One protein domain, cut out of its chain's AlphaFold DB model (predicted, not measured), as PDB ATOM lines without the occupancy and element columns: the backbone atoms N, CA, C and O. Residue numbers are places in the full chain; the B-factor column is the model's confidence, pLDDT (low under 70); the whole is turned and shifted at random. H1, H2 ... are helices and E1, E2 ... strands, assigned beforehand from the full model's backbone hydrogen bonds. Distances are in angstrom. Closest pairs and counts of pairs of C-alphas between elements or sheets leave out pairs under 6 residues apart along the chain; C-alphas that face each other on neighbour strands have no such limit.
ATOM      1  N   SER A  55     485.185 256.123 731.387       96.94
ATOM      2  CA  SER A  55     484.604 257.400 731.808       96.94
ATOM      3  C   SER A  55     483.964 258.121 730.629       96.94
ATOM      4  O   SER A  55     484.500 258.079 729.523       96.94
ATOM      5  N   PHE A  56     482.863 258.815 730.894       97.19
ATOM      6  CA  PHE A  56     482.096 259.582 729.920       97.19
ATOM      7  C   PHE A  56     481.736 260.939 730.511       97.19
ATOM      8  O   PHE A  56     481.438 261.035 731.706       97.19
ATOM      9  N   ASP A  57     481.703 261.969 729.673       95.81
ATOM     10  CA  ASP A  57     481.305 263.304 730.112       95.81
ATOM     11  C   ASP A  57     479.784 263.389 730.258       95.81
ATOM     12  O   ASP A  57     479.277 264.093 731.133       95.81
ATOM     13  N   THR A  58     479.039 262.627 729.446       97.00
ATOM     14  CA  THR A  58     477.576 262.680 729.430       97.00
ATOM     15  C   THR A  58     476.908 261.309 729.521       97.00
ATOM     16  O   THR A  58     477.443 260.271 729.123       97.00
ATOM     17  N   ARG A  59     475.675 261.302 730.041       96.44
ATOM     18  CA  ARG A  59     474.850 260.090 730.129       96.44
ATOM     19  C   ARG A  59     474.527 259.472 728.758       96.44
ATOM     20  O   ARG A  59     474.682 258.257 728.640       96.44
ATOM     21  N   PRO A  60     474.145 260.244 727.721       97.62
ATOM     22  CA  PRO A  60     473.910 259.689 726.388       97.62
ATOM     23  C   PRO A  60     475.130 258.977 725.789       97.62
ATOM     24  O   PRO A  60     474.970 257.917 725.189       97.62
ATOM     25  N   GLU A  61     476.342 259.511 725.976       98.00
ATOM     26  CA  GLU A  61     477.581 258.856 725.529       98.00
ATOM     27  C   GLU A  61     477.796 257.513 726.227       98.00
ATOM     28  O   GLU A  61     478.081 256.508 725.572       98.00
ATOM     29  N   ALA A  62     477.611 257.482 727.548       97.69
ATOM     30  CA  ALA A  62     477.764 256.272 728.343       97.69
ATOM     31  C   ALA A  62     476.744 255.189 727.951       97.69
ATOM     32  O   ALA A  62     477.098 254.015 727.820       97.69
ATOM     33  N   ASP A  63     475.484 255.573 727.725       96.69
ATOM     34  CA  ASP A  63     474.436 254.645 727.299       96.69
ATOM     35  C   ASP A  63     474.706 254.118 725.874       96.69
ATOM     36  O   ASP A  63     474.568 252.919 725.622       96.69
ATOM     37  N   ALA A  64     475.166 254.973 724.951       96.81
ATOM     38  CA  ALA A  64     475.558 254.555 723.603       96.81
ATOM     39  C   ALA A  64     476.743 253.576 723.633       96.81
ATOM     40  O   ALA A  64     476.707 252.532 722.973       96.81
ATOM     41  N   TRP A  65     477.762 253.869 724.446       97.38
ATOM     42  CA  TRP A  65     478.889 252.970 724.675       97.38
ATOM     43  C   TRP A  65     478.423 251.615 725.214       97.38
ATOM     44  O   TRP A  65     478.831 250.581 724.677       97.38
ATOM     45  N   LEU A  66     477.542 251.605 726.222       97.12
ATOM     46  CA  LEU A  66     477.016 250.383 726.829       97.12
ATOM     47  C   LEU A  66     476.288 249.518 725.796       97.12
ATOM     48  O   LEU A  66     476.470 248.300 725.783       97.12
ATOM     49  N   MET A  67     475.504 250.133 724.907       94.88
ATOM     50  CA  MET A  67     474.777 249.428 723.845       94.88
ATOM     51  C   MET A  67     475.695 248.854 722.754       94.88
ATOM     52  O   MET A  67     475.339 247.863 722.114       94.88
ATOM     53  N   ALA A  68     476.889 249.417 722.573       95.62
ATOM     54  CA  ALA A  68     477.879 248.919 721.622       95.62
ATOM     55  C   ALA A  68     478.727 247.748 722.158       95.62
ATOM     56  O   ALA A  68     479.379 247.065 721.371       95.62
ATOM     57  N   GLN A  69     478.729 247.489 723.473       94.75
ATOM     58  CA  GLN A  69     479.583 246.449 724.059       94.75
ATOM     59  C   GLN A  69     479.124 245.032 723.694       94.75
ATOM     60  O   GLN A  69     477.936 244.710 723.797       94.75
ATOM     61  N   ASN A  70     480.083 244.184 723.312       91.38
ATOM     62  CA  ASN A  70     479.916 242.741 723.162       91.38
ATOM     63  C   ASN A  70     481.278 242.026 723.344       91.38
ATOM     64  O   ASN A  70     482.157 242.214 722.500       91.38
ATOM     65  N   PRO A  71     481.477 241.210 724.399       89.69
ATOM     66  CA  PRO A  71     480.533 240.946 725.487       89.69
ATOM     67  C   PRO A  71     480.261 242.198 726.337       89.69
ATOM     68  O   PRO A  71     481.062 243.132 726.365       89.69
ATOM     69  N   VAL A  72     479.116 242.226 727.026       93.06
ATOM     70  CA  VAL A  72     478.803 243.294 727.985       93.06
ATOM     71  C   VAL A  72     479.731 243.146 729.197       93.06
ATOM     72  O   VAL A  72     479.826 242.047 729.747       93.06
ATOM     73  N   PRO A  73     480.411 244.217 729.646       92.94
ATOM     74  CA  PRO A  73     481.220 244.177 730.856       92.94
ATOM     75  C   PRO A  73     480.310 244.249 732.095       92.94
ATOM     76  O   PRO A  73     480.273 245.264 732.791       92.94
ATOM     77  N   ASP A  74     479.529 243.193 732.339       93.56
ATOM     78  CA  ASP A  74     478.566 243.138 733.444       93.56
ATOM     79  C   ASP A  74     479.244 243.421 734.795       93.56
ATOM     80  O   ASP A  74     480.369 242.993 735.062       93.56
ATOM     81  N   ARG A  75     478.570 244.201 735.646       92.88
ATOM     82  CA  ARG A  75     479.035 244.684 736.964       92.88
ATOM     83  C   ARG A  75     480.285 245.564 736.961       92.88
ATOM     84  O   ARG A  75     480.722 246.005 738.040       92.88
ATOM     85  N   ALA A  76     480.846 245.883 735.797       93.81
ATOM     86  CA  ALA A  76     481.911 246.867 735.699       93.81
ATOM     87  C   ALA A  76     481.416 248.235 736.190       93.81
ATOM     88  O   ALA A  76     480.258 248.606 735.993       93.81
ATOM     89  N   ALA A  77     482.286 248.978 736.872       94.94
ATOM     90  CA  ALA A  77     482.008 250.368 737.212       94.94
ATOM     91  C   ALA A  77     482.445 251.285 736.064       94.94
ATOM     92  O   ALA A  77     483.473 251.038 735.440       94.94
ATOM     93  N   VAL A  78     481.690 252.344 735.804       96.62
ATOM     94  CA  VAL A  78     482.035 253.420 734.869       96.62
ATOM     95  C   VAL A  78     481.797 254.767 735.532       96.62
ATOM     96  O   VAL A  78     481.000 254.865 736.466       96.62
ATOM     97  N   LEU A  79     482.473 255.798 735.038       96.88
ATOM     98  CA  LEU A  79     482.212 257.181 735.418       96.88
ATOM     99  C   LEU A  79     481.342 257.859 734.368       96.88
ATOM    100  O   LEU A  79     481.610 257.742 733.176       96.88
ATOM    101  N   VAL A  80     480.328 258.591 734.806       96.81
ATOM    102  CA  VAL A  80     479.505 259.445 733.948       96.81
ATOM    103  C   VAL A  80     479.404 260.798 734.627       96.81
ATOM    104  O   VAL A  80     478.905 260.873 735.746       96.81
ATOM    105  N   ALA A  81     479.925 261.847 733.991       93.12
ATOM    106  CA  ALA A  81     480.011 263.189 734.573       93.12
ATOM    107  C   ALA A  81     480.662 263.206 735.979       93.12
ATOM    108  O   ALA A  81     480.258 263.956 736.864       93.12
ATOM    109  N   GLY A  82     481.658 262.341 736.205       90.44
ATOM    110  CA  GLY A  82     482.356 262.210 737.492       90.44
ATOM    111  C   GLY A  82     481.641 261.362 738.554       90.44
ATOM    112  O   GLY A  82     482.228 261.107 739.607       90.44
ATOM    113  N   GLU A  83     480.432 260.867 738.282       92.94
ATOM    114  CA  GLU A  83     479.684 259.976 739.174       92.94
ATOM    115  C   GLU A  83     479.842 258.503 738.790       92.94
ATOM    116  O   GLU A  83     479.998 258.162 737.618       92.94
ATOM    117  N   TYR A  84     479.772 257.603 739.775       95.56
ATOM    118  CA  TYR A  84     479.945 256.171 739.545       95.56
ATOM    119  C   TYR A  84     478.634 255.494 739.175       95.56
ATOM    120  O   TYR A  84     477.628 255.610 739.876       95.56
ATOM    121  N   PHE A  85     478.700 254.673 738.135       97.50
ATOM    122  CA  PHE A  85     477.627 253.788 737.718       97.50
ATOM    123  C   PHE A  85     478.132 252.357 737.590       97.50
ATOM    124  O   PHE A  85     479.297 252.116 737.288       97.50
ATOM    125  N   LYS A  86     477.242 251.392 737.803       96.94
ATOM    126  CA  LYS A  86     477.460 249.977 737.528       96.94
ATOM    127  C   LYS A  86     476.741 249.583 736.250       96.94
ATOM    128  O   LYS A  86     475.558 249.885 736.085       96.94
ATOM    129  N   VAL A  87     477.467 248.900 735.374       97.38
ATOM    130  CA  VAL A  87     476.899 248.194 734.231       97.38
ATOM    131  C   VAL A  87     476.103 247.007 734.752       97.38
ATOM    132  O   VAL A  87     476.604 246.245 735.573       97.38
ATOM    133  N   MET A  88     474.873 246.871 734.275       95.88
ATOM    134  CA  MET A  88     474.019 245.722 734.540       95.88
ATOM    135  C   MET A  88     473.530 245.165 733.212       95.88
ATOM    136  O   MET A  88     472.822 245.870 732.483       95.88
ATOM    137  N   ASP A  89     473.897 243.924 732.914       94.06
ATOM    138  CA  ASP A  89     473.234 243.114 731.896       94.06
ATOM    139  C   ASP A  89     472.046 242.393 732.547       94.06
ATOM    140  O   ASP A  89     472.215 241.679 733.532       94.06
ATOM    141  N   LEU A  90     470.833 242.643 732.048       92.31
ATOM    142  CA  LEU A  90     469.570 242.197 732.655       92.31
ATOM    143  C   LEU A  90     468.765 241.355 731.649       92.31
ATOM    144  O   LEU A  90     467.657 241.751 731.258       92.31
ATOM    145  N   PRO A  91     469.304 240.218 731.170       90.12
ATOM    146  CA  PRO A  91     468.645 239.395 730.157       90.12
ATOM    147  C   PRO A  91     467.254 238.904 730.591       90.12
ATOM    148  O   PRO A  91     466.388 238.694 729.739       90.12
ATOM    149  N   GLU A  92     467.013 238.770 731.895       90.69
ATOM    150  CA  GLU A  92     465.734 238.386 732.495       90.69
ATOM    151  C   GLU A  92     464.605 239.400 732.257       90.69
ATOM    152  O   GLU A  92     463.434 239.025 732.262       90.69
ATOM    153  N   LEU A  93     464.936 240.669 732.002       89.81
ATOM    154  CA  LEU A  93     463.964 241.714 731.663       89.81
ATOM    155  C   LEU A  93     463.714 241.822 730.148       89.81
ATOM    156  O   LEU A  93     462.875 242.612 729.715       89.81
ATOM    157  N   GLY A  94     464.429 241.029 729.345       89.50
ATOM    158  CA  GLY A  94     464.342 240.988 727.888       89.50
ATOM    159  C   GLY A  94     465.722 240.996 727.230       89.50
ATOM    160  O   GLY A  94     466.662 241.622 727.726       89.50
ATOM    161  N   LYS A  95     465.847 240.338 726.070       84.31
ATOM    162  CA  LYS A  95     467.114 240.238 725.328       84.31
ATOM    163  C   LYS A  95     467.684 241.626 725.016       84.31
ATOM    164  O   LYS A  95     467.026 242.437 724.369       84.31
ATOM    165  N   GLY A  96     468.932 241.859 725.420       85.06
ATOM    166  CA  GLY A  96     469.638 243.122 725.186       85.06
ATOM    167  C   GLY A  96     469.265 244.248 726.155       85.06
ATOM    168  O   GLY A  96     469.670 245.386 725.924       85.06
ATOM    169  N   THR A  97     468.518 243.951 727.226       92.62
ATOM    170  CA  THR A  97     468.249 244.915 728.296       92.62
ATOM    171  C   THR A  97     469.504 245.122 729.127       92.62
ATOM    172  O   THR A  97     469.941 244.232 729.844       92.62
ATOM    173  N   ARG A  98     470.063 246.327 729.058       94.81
ATOM    174  CA  ARG A  98     471.259 246.729 729.806       94.81
ATOM    175  C   ARG A  98     471.072 248.130 730.357       94.81
ATOM    176  O   ARG A  98     470.422 248.964 729.722       94.81
TER     177      ARG A  98
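AT A GLANCE: This is residues 55 to 98 of the 177 residues of the protein "Head protein" of Corallococcus terminator (UniProt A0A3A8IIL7). A single helix, H1, runs lengthwise over a twisted hairpin of two strands, E1 and E2, with few close contacts between helix and strands, and residues 69 to 76 bridge the two parts at one end. Past E2, residues 90 to 98 extend that same end and fold back. The printed part has 44 residues, with H1, E1 and E2 in that order along the chain and the sheet E1 - E2 antiparallel; the class is mixed, helices and strands, with under half of the residues in named elements. It is compact, with a radius of gyration of the C-alphas of 10.3 A, yet elongated, spanning 29 by 17 by 16 A.

IN THESE COORDINATES: Start at Ser 55 and go on to C-alpha 59 at (474.850, 260.090, 730.129), where H1 begins; it covers residues 59 to 68 and is 14.4 A long. Next find E1, residues 77 to 80, 10.0 A long. E2, residues 83 to 89, runs 19.5 A to C-alpha 89 at (473.234, 243.114, 731.896).

HOW THE PARTS SIT: Look first at residues 55 to 56, which pair parallel with residues 79 to 80 of E1. In H1 every O i to N i+4 pair is within hydrogen-bond range. The closest C-alphas of H1 and E1 are those of Arg 59 and Val 80, 6.1 A apart. Those of H1 and E2 are Leu 66 and Val 87, 7.7 A apart. E1 and E2 form a hairpin, antiparallel at 128 degrees; N 78 and O 85 are 2.8 A apart and N 80 and O 83 2.9 A, both within hydrogen-bond range.

THE WHOLE: The two C-alphas farthest apart, those of Asp 57 and Glu 92, are 29.5 A apart. The printed part has no cut. The link from H1 to E1 is short and that from E1 to E2 tight. The mean pLDDT of the printed part is 94.2, and no printed residue is under 70.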